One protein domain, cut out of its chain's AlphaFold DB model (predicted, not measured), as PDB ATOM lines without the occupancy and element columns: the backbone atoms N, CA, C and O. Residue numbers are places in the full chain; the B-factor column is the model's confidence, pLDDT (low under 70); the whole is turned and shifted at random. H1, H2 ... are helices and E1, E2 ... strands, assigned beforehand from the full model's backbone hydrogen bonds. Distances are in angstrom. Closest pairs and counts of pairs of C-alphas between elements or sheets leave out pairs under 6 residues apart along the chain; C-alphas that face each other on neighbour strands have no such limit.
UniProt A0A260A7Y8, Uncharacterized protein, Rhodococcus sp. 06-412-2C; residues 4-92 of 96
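What this domain is: This is residues 4 to 92 of the 96 residues of an uncharacterized protein of Rhodococcus sp. 06-412-2C (UniProt A0A260A7Y8). A sheet of four antiparallel strands has two short helices, H2 and H3, over one face, with no named helix on the other face; the longer helix H1 packs with its last residues on both of them and reaches with its first residue to one end of the whole. The long stretch from 31 to 50 joins H2 to H3, and its residues 41 to 42 pair beside the edge strand E4. The printed part has 89 residues with three named helices and then four named strands, H1 H2 H3 E1 E2 E3 E4, the sheet order being E1, E2, E3, E4; the class is mixed, helices and strands. The whole is compact, with a radius of gyration of the C-alphas of 11.6 A and spans of 37 by 26 by 24 A.

Where its parts are: H1, residues 4 to 18, begins at C-alpha 4 at (-13.221, -44.396, -38.674) and is 21.5 A long. H2 is residues 23 to 30, 10.7 A, and H3 is residues 51 to 58, 10.5 A. E1 is residues 62 to 68, 15.9 A, beginning at C-alpha 62 at (9.749, -48.678, -61.434). E2 is residues 71 to 75, 14.2 A; E3 is residues 81 to 85, 13.4 A; E4 is residues 88 to 91, 10.0 A, ending at C-alpha 91 at (14.445, -55.237, -48.742).

How they stand to each other: H1 and H2 form a helical hairpin, opposite ways at a shallow tilt of 17 degrees; H1 touches H2 with residues 13 to 17 alone, the closest C-alphas being those of Ala 17 and Leu 26, 5.9 A apart. H1 touches H3 with residues 14 to 18 alone, the same way at a steep tilt of 45 degrees, the closest C-alphas being those of Ala 18 and Ala 58, 5.4 A apart. In H1, H2 and H3 every O i to N i+4 pair is within hydrogen-bond range. H2 is on the sheet at a height of 10.0 A, over E3 and E4, and runs along the strands, at 1 degrees to E3 on the local plane. H3 is on the same face at a height of 9.8 A, over E1 and E2, and only just runs along the strands, at 29 degrees to E1 on the local plane. H1 is not on the sheet. The strands form a meander, each the antiparallel neighbour of the one before, in three hairpins. Within hydrogen-bond range are N 64 and O 73 of E1 and E2, 2.9 A, N 84 and O 72 of E3 and E2, 2.8 A, and N 90 and O 83 of E4 and E3, 2.8 A.

The domain as a whole: The two C-alphas farthest apart are those of Asn 4 and Gly 79, 37.2 A. The printed part has no cut. The link from H2 to H3 is long, with 20 residues; the other links are tight. The mean pLDDT of the printed part is 96.7, and no printed residue is under 70.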
ATOM      1  N   ASN A   4     -13.441 -45.662 -37.979       84.75
ATOM      2  CA  ASN A   4     -13.221 -44.396 -38.674       84.75
ATOM      3  C   ASN A   4     -11.777 -43.882 -38.514       84.75
ATOM      4  O   ASN A   4     -11.185 -43.387 -39.473       84.75
ATOM      5  N   ASP A   5     -11.183 -44.050 -37.326       88.38
ATOM      6  CA  ASP A   5      -9.777 -43.692 -37.087       88.38
ATOM      7  C   ASP A   5      -8.828 -44.581 -37.897       88.38
ATOM      8  O   ASP A   5      -7.822 -44.094 -38.406       88.38
ATOM      9  N   TYR A   6      -9.157 -45.871 -38.043       89.19
ATOM     10  CA  TYR A   6      -8.360 -46.807 -38.838       89.19
ATOM     11  C   TYR A   6      -8.275 -46.375 -40.301       89.19
ATOM     12  O   TYR A   6      -7.171 -46.209 -40.813       89.19
ATOM     13  N   TRP A   7      -9.418 -46.127 -40.946       93.31
ATOM     14  CA  TRP A   7      -9.441 -45.703 -42.348       93.31
ATOM     15  C   TRP A   7      -8.798 -44.328 -42.547       93.31
ATOM     16  O   TRP A   7      -8.062 -44.123 -43.502       93.31
ATOM     17  N   THR A   8      -8.951 -43.421 -41.578       94.81
ATOM     18  CA  THR A   8      -8.257 -42.125 -41.616       94.81
ATOM     19  C   THR A   8      -6.731 -42.283 -41.578       94.81
ATOM     20  O   THR A   8      -6.015 -41.540 -42.246       94.81
ATOM     21  N   ILE A   9      -6.205 -43.208 -40.768       95.62
ATOM     22  CA  ILE A   9      -4.763 -43.502 -40.708       95.62
ATOM     23  C   ILE A   9      -4.300 -44.174 -42.002       95.62
ATOM     24  O   ILE A   9      -3.242 -43.817 -42.517       95.62
ATOM     25  N   TYR A  10      -5.112 -45.086 -42.532       96.94
ATOM     26  CA  TYR A  10      -4.871 -45.794 -43.785       96.94
ATOM     27  C   TYR A  10      -4.680 -44.827 -44.959       96.94
ATOM     28  O   TYR A  10      -3.629 -44.836 -45.600       96.94
ATOM     29  N   ASP A  11      -5.637 -43.921 -45.171       96.69
ATOM     30  CA  ASP A  11      -5.571 -42.936 -46.256       96.69
ATOM     31  C   ASP A  11      -4.375 -41.994 -46.100       96.69
ATOM     32  O   ASP A  11      -3.651 -41.740 -47.060       96.69
ATOM     33  N   LYS A  12      -4.092 -41.534 -44.872       97.75
ATOM     34  CA  LYS A  12      -2.926 -40.679 -44.604       97.75
ATOM     35  C   LYS A  12      -1.602 -41.373 -44.900       97.75
ATOM     36  O   LYS A  12      -0.665 -40.708 -45.339       97.75
ATOM     37  N   ALA A  13      -1.500 -42.668 -44.614       98.25
ATOM     38  CA  ALA A  13      -0.305 -43.440 -44.917       98.25
ATOM     39  C   ALA A  13      -0.113 -43.577 -46.435       98.25
ATOM     40  O   ALA A  13       1.010 -43.418 -46.906       98.25
ATOM     41  N   LEU A  14      -1.191 -43.788 -47.199       98.38
ATOM     42  CA  LEU A  14      -1.140 -43.829 -48.663       98.38
ATOM     43  C   LEU A  14      -0.784 -42.476 -49.280       98.38
ATOM     44  O   LEU A  14       0.073 -42.418 -50.158       98.38
ATOM     45  N   ASP A  15      -1.386 -41.389 -48.802       98.62
ATOM     46  CA  ASP A  15      -1.056 -40.038 -49.264       98.62
ATOM     47  C   ASP A  15       0.423 -39.715 -49.013       98.62
ATOM     48  O   ASP A  15       1.105 -39.188 -49.885       98.62
ATOM     49  N   ALA A  16       0.957 -40.089 -47.846       98.62
ATOM     50  CA  ALA A  16       2.371 -39.903 -47.546       98.62
ATOM     51  C   ALA A  16       3.283 -40.831 -48.375       98.62
ATOM     52  O   ALA A  16       4.369 -40.420 -48.789       98.62
ATOM     53  N   ALA A  17       2.857 -42.071 -48.630       98.56
ATOM     54  CA  ALA A  17       3.593 -43.022 -49.461       98.56
ATOM     55  C   ALA A  17       3.693 -42.558 -50.922       98.56
ATOM     56  O   ALA A  17       4.749 -42.720 -51.529       98.56
ATOM     57  N   ALA A  18       2.642 -41.937 -51.467       98.69
ATOM     58  CA  ALA A  18       2.631 -41.398 -52.829       98.69
ATOM     59  C   ALA A  18       3.727 -40.340 -53.066       98.69
ATOM     60  O   ALA A  18       4.277 -40.246 -54.158       98.69
ATOM     61  N   GLU A  19       4.102 -39.586 -52.030       98.62
ATOM     62  CA  GLU A  19       5.148 -38.558 -52.111       98.62
ATOM     63  C   GLU A  19       6.577 -39.127 -51.985       98.62
ATOM     64  O   GLU A  19       7.569 -38.413 -52.173       98.62
ATOM     65  N   CYS A  20       6.719 -40.414 -51.646       98.62
ATOM     66  CA  CYS A  20       8.018 -41.050 -51.446       98.62
ATOM     67  C   CYS A  20       8.736 -41.293 -52.780       98.62
ATOM     68  O   CYS A  20       8.149 -41.741 -53.760       98.62
ATOM     69  N   ARG A  21      10.048 -41.034 -52.809       98.44
ATOM     70  CA  ARG A  21      10.894 -41.164 -54.019       98.44
ATOM     71  C   ARG A  21      12.078 -42.107 -53.848       98.44
ATOM     72  O   ARG A  21      12.906 -42.234 -54.747       98.44
ATOM     73  N   SER A  22      12.196 -42.712 -52.673       98.62
ATOM     74  CA  SER A  22      13.183 -43.745 -52.386       98.62
ATOM     75  C   SER A  22      12.604 -44.820 -51.484       98.62
ATOM     76  O   SER A  22      11.688 -44.549 -50.698       98.62
ATOM     77  N   VAL A  23      13.188 -46.017 -51.547       98.56
ATOM     78  CA  VAL A  23      12.812 -47.143 -50.679       98.56
ATOM     79  C   VAL A  23      12.952 -46.774 -49.199       98.56
ATOM     80  O   VAL A  23      12.041 -47.038 -48.419       98.56
ATOM     81  N   GLU A  24      14.027 -46.076 -48.821       98.50
ATOM     82  CA  GLU A  24      14.211 -45.609 -47.438       98.50
ATOM     83  C   GLU A  24      13.110 -44.649 -46.994       98.50
ATOM     84  O   GLU A  24      12.555 -44.809 -45.911       98.50
ATOM     85  N   SER A  25      12.754 -43.673 -47.840       98.62
ATOM     86  CA  SER A  25      11.708 -42.708 -47.493       98.62
ATOM     87  C   SER A  25      10.349 -43.382 -47.311       98.62
ATOM     88  O   SER A  25       9.599 -42.996 -46.416       98.62
ATOM     89  N   LEU A  26      10.063 -44.420 -48.106       98.69
ATOM     90  CA  LEU A  26       8.846 -45.212 -47.993       98.69
ATOM     91  C   LEU A  26       8.826 -46.005 -46.679       98.69
ATOM     92  O   LEU A  26       7.852 -45.917 -45.936       98.69
ATOM     93  N   ILE A  27       9.910 -46.719 -46.356       98.56
ATOM     94  CA  ILE A  27      10.049 -47.479 -45.102       98.56
ATOM     95  C   ILE A  27       9.868 -46.563 -43.887       98.56
ATOM     96  O   ILE A  27       9.037 -46.839 -43.019       98.56
ATOM     97  N   ASP A  28      10.599 -45.447 -43.843       98.38
ATOM     98  CA  ASP A  28      10.522 -44.476 -42.748       98.38
ATOM     99  C   ASP A  28       9.125 -43.871 -42.612       98.38
ATOM    100  O   ASP A  28       8.676 -43.579 -41.503       98.38
ATOM    101  N   THR A  29       8.441 -43.655 -43.736       98.56
ATOM    102  CA  THR A  29       7.085 -43.107 -43.763       98.56
ATOM    103  C   THR A  29       6.089 -44.111 -43.210       98.56
ATOM    104  O   THR A  29       5.378 -43.778 -42.266       98.56
ATOM    105  N   LEU A  30       6.069 -45.341 -43.725       98.31
ATOM    106  CA  LEU A  30       5.133 -46.379 -43.287       98.31
ATOM    107  C   LEU A  30       5.291 -46.704 -41.795       98.31
ATOM    108  O   LEU A  30       4.293 -46.801 -41.080       98.31
ATOM    109  N   ASN A  31       6.530 -46.729 -41.293       98.25
ATOM    110  CA  ASN A  31       6.830 -46.978 -39.880       98.25
ATOM    111  C   ASN A  31       6.306 -45.897 -38.915       98.25
ATOM    112  O   ASN A  31       6.244 -46.130 -37.708       98.25
ATOM    113  N   ARG A  32       5.897 -44.719 -39.409       97.94
ATOM    114  CA  ARG A  32       5.217 -43.696 -38.587       97.94
ATOM    115  C   ARG A  32       3.738 -44.005 -38.363       97.94
ATOM    116  O   ARG A  32       3.156 -43.465 -37.425       97.94
ATOM    117  N   TYR A  33       3.137 -44.830 -39.221       97.00
ATOM    118  CA  TYR A  33       1.708 -45.152 -39.187       97.00
ATOM    119  C   TYR A  33       1.448 -46.548 -38.626       97.00
ATOM    120  O   TYR A  33       0.517 -46.722 -37.840       97.00
ATOM    121  N   TYR A  34       2.282 -47.522 -38.993       96.38
ATOM    122  CA  TYR A  34       2.140 -48.910 -38.572       96.38
ATOM    123  C   TYR A  34       3.465 -49.445 -38.023       96.38
ATOM    124  O   TYR A  34       4.511 -49.211 -38.628       96.38
ATOM    125  N   PRO A  35       3.455 -50.178 -36.896       94.88
ATOM    126  CA  PRO A  35       4.639 -50.911 -36.477       94.88
ATOM    127  C   PRO A  35       4.967 -52.010 -37.508       94.88
ATOM    128  O   PRO A  35       4.035 -52.627 -38.034       94.88
ATOM    129  N   PRO A  36       6.255 -52.296 -37.778       94.06
ATOM    130  CA  PRO A  36       6.646 -53.450 -38.582       94.06
ATOM    131  C   PRO A  36       6.082 -54.763 -38.023       94.06
ATOM    132  O   PRO A  36       5.921 -54.906 -36.808       94.06
ATOM    133  N   SER A  37       5.844 -55.732 -38.910       92.75
ATOM    134  CA  SER A  37       5.505 -57.113 -38.555       92.75
ATOM    135  C   SER A  37       6.749 -57.998 -38.697       92.75
ATOM    136  O   SER A  37       7.574 -58.041 -37.785       92.75
ATOM    137  N   SER A  38       6.934 -58.660 -39.841       94.12
ATOM    138  CA  SER A  38       8.089 -59.530 -40.111       94.12
ATOM    139  C   SER A  38       9.113 -58.877 -41.045       94.12
ATOM    140  O   SER A  38      10.272 -59.293 -41.085       94.12
ATOM    141  N   GLY A  39       8.691 -57.858 -41.797       95.88
ATOM    142  CA  GLY A  39       9.536 -57.058 -42.674       95.88
ATOM    143  C   GLY A  39      10.208 -55.864 -41.989       95.88
ATOM    144  O   GLY A  39      10.173 -55.685 -40.773       95.88
ATOM    145  N   VAL A  40      10.820 -55.006 -42.808       98.00
ATOM    146  CA  VAL A  40      11.411 -53.725 -42.375       98.00
ATOM    147  C   VAL A  40      10.373 -52.603 -42.243       98.00
ATOM    148  O   VAL A  40      10.650 -51.586 -41.608       98.00
ATOM    149  N   ALA A  41       9.193 -52.787 -42.839       98.31
ATOM    150  CA  ALA A  41       8.017 -51.940 -42.669       98.31
ATOM    151  C   ALA A  41       6.744 -52.764 -42.897       98.31
ATOM    152  O   ALA A  41       6.815 -53.902 -43.367       98.31
ATOM    153  N   PHE A  42       5.589 -52.172 -42.597       98.25
ATOM    154  CA  PHE A  42       4.289 -52.799 -42.804       98.25
ATOM    155  C   PHE A  42       3.265 -51.803 -43.355       98.25
ATOM    156  O   PHE A  42       3.229 -50.643 -42.940       98.25
ATOM    157  N   PHE A  43       2.402 -52.270 -44.255       98.00
ATOM    158  CA  PHE A  43       1.203 -51.555 -44.675       98.00
ATOM    159  C   PHE A  43       0.060 -52.541 -44.962       98.00
ATOM    160  O   PHE A  43       0.225 -53.413 -45.815       98.00
ATOM    161  N   PRO A  44      -1.103 -52.426 -44.297       95.31
ATOM    162  CA  PRO A  44      -2.193 -53.382 -44.469       95.31
ATOM    163  C   PRO A  44      -2.784 -53.349 -45.891       95.31
ATOM    164  O   PRO A  44      -2.974 -52.283 -46.469       95.31
ATOM    165  N   ASN A  45      -3.124 -54.518 -46.441       87.38
ATOM    166  CA  ASN A  45      -3.841 -54.628 -47.718       87.38
ATOM    167  C   ASN A  45      -5.359 -54.829 -47.519       87.38
ATOM    168  O   ASN A  45      -5.817 -55.056 -46.398       87.38
ATOM    169  N   GLY A  46      -6.128 -54.812 -48.613       81.75
ATOM    170  CA  GLY A  46      -7.534 -55.234 -48.650       81.75
ATOM    171  C   GLY A  46      -8.552 -54.094 -48.693       81.75
ATOM    172  O   GLY A  46      -9.707 -54.302 -48.321       81.75
ATOM    173  N   ALA A  47      -8.131 -52.902 -49.113       88.69
ATOM    174  CA  ALA A  47      -9.004 -51.764 -49.380       88.69
ATOM    175  C   ALA A  47      -9.090 -51.493 -50.890       88.69
ATOM    176  O   ALA A  47      -8.229 -51.939 -51.642       88.69
ATOM    177  N   ASP A  48     -10.098 -50.733 -51.325       90.81
ATOM    178  CA  ASP A  48     -10.264 -50.365 -52.744       90.81
ATOM    179  C   ASP A  48      -9.082 -49.539 -53.278       90.81
ATOM    180  O   ASP A  48      -8.708 -49.653 -54.444       90.81
ATOM    181  N   ARG A  49      -8.499 -48.692 -52.421       94.94
ATOM    182  CA  ARG A  49      -7.238 -47.995 -52.679       94.94
ATOM    183  C   ARG A  49      -6.139 -48.746 -51.943       94.94
ATOM    184  O   ARG A  49      -6.184 -48.820 -50.722       94.94
ATOM    185  N   ASP A  50      -5.154 -49.259 -52.664       96.88
ATOM    186  CA  ASP A  50      -4.064 -50.046 -52.090       96.88
ATOM    187  C   ASP A  50      -2.690 -49.394 -52.322       96.88
ATOM    188  O   ASP A  50      -2.558 -48.333 -52.948       96.88
ATOM    189  N   LEU A  51      -1.646 -50.019 -51.769       98.00
ATOM    190  CA  LEU A  51      -0.277 -49.522 -51.880       98.00
ATOM    191  C   LEU A  51       0.272 -49.644 -53.306       98.00
ATOM    192  O   LEU A  51       0.981 -48.745 -53.756       98.00
ATOM    193  N   LEU A  52      -0.041 -50.731 -54.019       98.19
ATOM    194  CA  LEU A  52       0.461 -50.963 -55.374       98.19
ATOM    195  C   LEU A  52      -0.059 -49.897 -56.339       98.19
ATOM    196  O   LEU A  52       0.735 -49.256 -57.029       98.19
ATOM    197  N   GLY A  53      -1.374 -49.690 -56.362       98.00
ATOM    198  CA  GLY A  53      -2.040 -48.668 -57.157       98.00
ATOM    199  C   GLY A  53      -1.536 -47.280 -56.790       98.00
ATOM    200  O   GLY A  53      -1.094 -46.547 -57.666       98.00
ATOM    201  N   THR A  54      -1.461 -46.962 -55.492       98.44
ATOM    202  CA  THR A  54      -0.972 -45.652 -55.031       98.44
ATOM    203  C   THR A  54       0.455 -45.353 -55.505       98.44
ATOM    204  O   THR A  54       0.722 -44.256 -55.995       98.44
ATOM    205  N   LEU A  55       1.385 -46.309 -55.390       98.44
ATOM    206  CA  LEU A  55       2.772 -46.103 -55.828       98.44
ATOM    207  C   LEU A  55       2.910 -46.093 -57.357       98.44
ATOM    208  O   LEU A  55       3.751 -45.366 -57.889       98.44
ATOM    209  N   THR A  56       2.079 -46.867 -58.059       97.81
ATOM    210  CA  THR A  56       2.037 -46.887 -59.528       97.81
ATOM    211  C   THR A  56       1.526 -45.556 -60.076       97.81
ATOM    212  O   THR A  56       2.158 -44.986 -60.964       97.81
ATOM    213  N   ASP A  57       0.442 -45.024 -59.509       98.25
ATOM    214  CA  ASP A  57      -0.146 -43.741 -59.906       98.25
ATOM    215  C   ASP A  57       0.805 -42.565 -59.633       98.25
ATOM    216  O   ASP A  57       0.887 -41.632 -60.434       98.25
ATOM    217  N   ALA A  58       1.571 -42.618 -58.534       98.25
ATOM    218  CA  ALA A  58       2.600 -41.622 -58.227       98.25
ATOM    219  C   ALA A  58       3.781 -41.643 -59.219       98.25
ATOM    220  O   ALA A  58       4.429 -40.619 -59.451       98.25
ATOM    221  N   GLY A  59       4.089 -42.806 -59.805       98.31
ATOM    222  CA  GLY A  59       5.097 -42.949 -60.860       98.31
ATOM    223  C   GLY A  59       6.541 -42.682 -60.417       98.31
ATOM    224  O   GLY A  59       7.394 -42.364 -61.244       98.31
ATOM    225  N   HIS A  60       6.829 -42.753 -59.114       98.19
ATOM    226  CA  HIS A  60       8.173 -42.536 -58.557       98.19
ATOM    227  C   HIS A  60       9.033 -43.805 -58.499       98.19
ATOM    228  O   HIS A  60      10.255 -43.708 -58.367       98.19
ATOM    229  N   PHE A  61       8.404 -44.976 -58.598       98.50
ATOM    230  CA  PHE A  61       9.058 -46.276 -58.556       98.50
ATOM    231  C   PHE A  61       8.818 -47.040 -59.858       98.50
ATOM    232  O   PHE A  61       7.714 -47.038 -60.401       98.50
ATOM    233  N   ASP A  62       9.840 -47.754 -60.315       98.44
ATOM    234  CA  ASP A  62       9.749 -48.678 -61.434       98.44
ATOM    235  C   ASP A  62       9.235 -50.040 -60.964       98.44
ATOM    236  O   ASP A  62       9.676 -50.590 -59.949       98.44
ATOM    237  N   THR A  63       8.333 -50.634 -61.743       98.25
ATOM    238  CA  THR A  63       7.876 -52.004 -61.501       98.25
ATOM    239  C   THR A  63       8.961 -53.005 -61.883       98.25
ATOM    240  O   THR A  63       9.421 -53.023 -63.024       98.25
ATOM    241  N   VAL A  64       9.333 -53.892 -60.953       98.50
ATOM    242  CA  VAL A  64      10.258 -55.004 -61.234       98.50
ATOM    243  C   VAL A  64       9.476 -56.260 -61.603       98.50
ATOM    244  O   VAL A  64       9.755 -56.890 -62.622       98.50
ATOM    245  N   TRP A  65       8.483 -56.618 -60.791       98.50
ATOM    246  CA  TRP A  65       7.511 -57.666 -61.093       98.50
ATOM    247  C   TRP A  65       6.263 -57.497 -60.223       98.50
ATOM    248  O   TRP A  65       6.321 -56.940 -59.131       98.50
ATOM    249  N   ILE A  66       5.137 -58.024 -60.703       97.88
ATOM    250  CA  ILE A  66       3.865 -58.083 -59.975       97.88
ATOM    251  C   ILE A  66       3.342 -59.514 -60.094       97.88
ATOM    252  O   ILE A  66       3.345 -60.093 -61.184       97.88
ATOM    253  N   GLN A  67       2.947 -60.109 -58.972       97.31
ATOM    254  CA  GLN A  67       2.226 -61.383 -58.935       97.31
ATOM    255  C   GLN A  67       0.766 -61.170 -58.524       97.31
ATOM    256  O   GLN A  67      -0.120 -61.786 -59.110       97.31
ATOM    257  N   ALA A  68       0.537 -60.288 -57.554       95.06
ATOM    258  CA  ALA A  68      -0.768 -59.823 -57.102       95.06
ATOM    259  C   ALA A  68      -0.623 -58.436 -56.446       95.06
ATOM    260  O   ALA A  68       0.494 -57.977 -56.203       95.06
ATOM    261  N   ASP A  69      -1.740 -57.803 -56.106       94.50
ATOM    262  CA  ASP A  69      -1.793 -56.599 -55.259       94.50
ATOM    263  C   ASP A  69      -1.189 -56.826 -53.857       94.50
ATOM    264  O   ASP A  69      -0.585 -55.925 -53.286       94.50
ATOM    265  N   TYR A  70      -1.253 -58.052 -53.328       95.44
ATOM    266  CA  TYR A  70      -0.587 -58.460 -52.087       95.44
ATOM    267  C   TYR A  70       0.830 -59.025 -52.281       95.44
ATOM    268  O   TYR A  70       1.446 -59.432 -51.297       95.44
ATOM    269  N   HIS A  71       1.354 -59.099 -53.512       97.62
ATOM    270  CA  HIS A  71       2.686 -59.656 -53.767       97.62
ATOM    271  C   HIS A  71       3.348 -59.046 -55.014       97.62
ATOM    272  O   HIS A  71       3.079 -59.455 -56.152       97.62
ATOM    273  N   PHE A  72       4.239 -58.074 -54.809       98.38
ATOM    274  CA  PHE A  72       4.915 -57.336 -55.884       98.38
ATOM    275  C   PHE A  72       6.283 -56.801 -55.448       98.38
ATOM    276  O   PHE A  72       6.568 -56.710 -54.257       98.38
ATOM    277  N   ALA A  73       7.121 -56.397 -56.405       98.75
ATOM    278  CA  ALA A  73       8.361 -55.682 -56.122       98.75
ATOM    279  C   ALA A  73       8.537 -54.454 -57.013       98.75
ATOM    280  O   ALA A  73       8.378 -54.527 -58.239       98.75
ATOM    281  N   LEU A  74       8.942 -53.349 -56.388       98.75
ATOM    282  CA  LEU A  74       9.249 -52.081 -57.046       98.75
ATOM    283  C   LEU A  74      10.692 -51.651 -56.749       98.75
ATOM    284  O   LEU A  74      11.353 -52.178 -55.847       98.75
ATOM    285  N   ARG A  75      11.187 -50.684 -57.521       98.69
ATOM    286  CA  ARG A  75      12.537 -50.126 -57.412       98.69
ATOM    287  C   ARG A  75      12.506 -48.609 -57.535       98.69
ATOM    288  O   ARG A  75      11.751 -48.082 -58.339       98.69
ATOM    289  N   ASP A  76      13.305 -47.905 -56.746       98.50
ATOM    290  CA  ASP A  76      13.437 -46.454 -56.849       98.50
ATOM    291  C   ASP A  76      14.459 -46.027 -57.919       98.50
ATOM    292  O   ASP A  76      15.213 -46.837 -58.466       98.50
ATOM    293  N   GLY A  77      14.528 -44.721 -58.194       97.19
ATOM    294  CA  GLY A  77      15.454 -44.160 -59.184       97.19
ATOM    295  C   GLY A  77      16.948 -44.292 -58.842       97.19
ATOM    296  O   GLY A  77      17.788 -43.922 -59.660       97.19
ATOM    297  N   ARG A  78      17.308 -44.789 -57.649       96.50
ATOM    298  CA  ARG A  78      18.698 -45.085 -57.248       96.50
ATOM    299  C   ARG A  78      19.069 -46.546 -57.483       96.50
ATOM    300  O   ARG A  78      20.248 -46.886 -57.427       96.50
ATOM    301  N   GLY A  79      18.086 -47.387 -57.787       97.25
ATOM    302  CA  GLY A  79      18.260 -48.814 -58.005       97.25
ATOM    303  C   GLY A  79      17.942 -49.674 -56.780       97.25
ATOM    304  O   GLY A  79      17.961 -50.901 -56.900       97.25
ATOM    305  N   ASP A  80      17.608 -49.064 -55.640       98.50
ATOM    306  CA  ASP A  80      17.190 -49.781 -54.441       98.50
ATOM    307  C   ASP A  80      15.763 -50.292 -54.634       98.50
ATOM    308  O   ASP A  80      14.905 -49.592 -55.168       98.50
ATOM    309  N   GLY A  81      15.488 -51.528 -54.222       98.44
ATOM    310  CA  GLY A  81      14.159 -52.113 -54.379       98.44
ATOM    311  C   GLY A  81      13.647 -52.794 -53.125       98.44
ATOM    312  O   GLY A  81      14.411 -53.099 -52.202       98.44
ATOM    313  N   PHE A  82      12.342 -53.026 -53.118       98.69
ATOM    314  CA  PHE A  82      11.639 -53.740 -52.062       98.69
ATOM    315  C   PHE A  82      10.639 -54.730 -52.658       98.69
ATOM    316  O   PHE A  82      10.142 -54.531 -53.769       98.69
ATOM    317  N   THR A  83      10.327 -55.761 -51.882       98.69
ATOM    318  CA  THR A  83       9.241 -56.701 -52.139       98.69
ATOM    319  C   THR A  83       8.159 -56.480 -51.084       98.69
ATOM    320  O   THR A  83       8.455 -56.470 -49.890       98.69
ATOM    321  N   TYR A  84       6.917 -56.298 -51.522       98.31
ATOM    322  CA  TYR A  84       5.724 -56.307 -50.682       98.31
ATOM    323  C   TYR A  84       5.114 -57.707 -50.674       98.31
ATOM    324  O   TYR A  84       4.887 -58.265 -51.748       98.31
ATOM    325  N   ILE A  85       4.869 -58.268 -49.490       97.31
ATOM    326  CA  ILE A  85       4.321 -59.615 -49.295       97.31
ATOM    327  C   ILE A  85       3.282 -59.554 -48.180       97.31
ATOM    328  O   ILE A  85       3.637 -59.405 -47.016       97.31
ATOM    329  N   GLU A  86       2.000 -59.648 -48.530       95.81
ATOM    330  CA  GLU A  86       0.883 -59.738 -47.573       95.81
ATOM    331  C   GLU A  86       0.910 -58.663 -46.467       95.81
ATOM    332  O   GLU A  86       0.505 -58.891 -45.328       95.81
ATOM    333  N   GLY A  87       1.381 -57.463 -46.806       97.06
ATOM    334  CA  GLY A  87       1.502 -56.349 -45.871       97.06
ATOM    335  C   GLY A  87       2.928 -56.026 -45.445       97.06
ATOM    336  O   GLY A  87       3.217 -54.868 -45.145       97.06
ATOM    337  N   ASP A  88       3.833 -56.999 -45.461       98.00
ATOM    338  CA  ASP A  88       5.229 -56.801 -45.091       98.00
ATOM    339  C   ASP A  88       6.046 -56.216 -46.248       98.00
ATOM    340  O   ASP A  88       5.958 -56.657 -47.393       98.00
ATOM    341  N   ILE A  89       6.897 -55.239 -45.935       98.19
ATOM    342  CA  ILE A  89       7.915 -54.707 -46.844       98.19
ATOM    343  C   ILE A  89       9.247 -55.365 -46.499       98.19
ATOM    344  O   ILE A  89       9.746 -55.228 -45.381       98.19
ATOM    345  N   VAL A  90       9.861 -56.041 -47.464       98.00
ATOM    346  CA  VAL A  90      11.178 -56.678 -47.341       98.00
ATOM    347  C   VAL A  90      12.151 -56.007 -48.304       98.00
ATOM    348  O   VAL A  90      11.794 -55.656 -49.426       98.00
ATOM    349  N   ARG A  91      13.403 -55.814 -47.880       97.88
ATOM    350  CA  ARG A  91      14.445 -55.237 -48.742       97.88
ATOM    351  C   ARG A  91      14.821 -56.191 -49.875       97.88
ATOM    352  O   ARG A  91      14.958 -57.393 -49.664       97.88
ATOM    353  N   GLY A  92      15.105 -55.624 -51.042       97.69
ATOM    354  CA  GLY A  92      15.457 -56.371 -52.244       97.69
ATOM    355  C   GLY A  92      14.246 -56.644 -53.129       97.69
ATOM    356  O   GLY A  92      13.138 -56.245 -52.821       97.69
TER     357      GLY A  92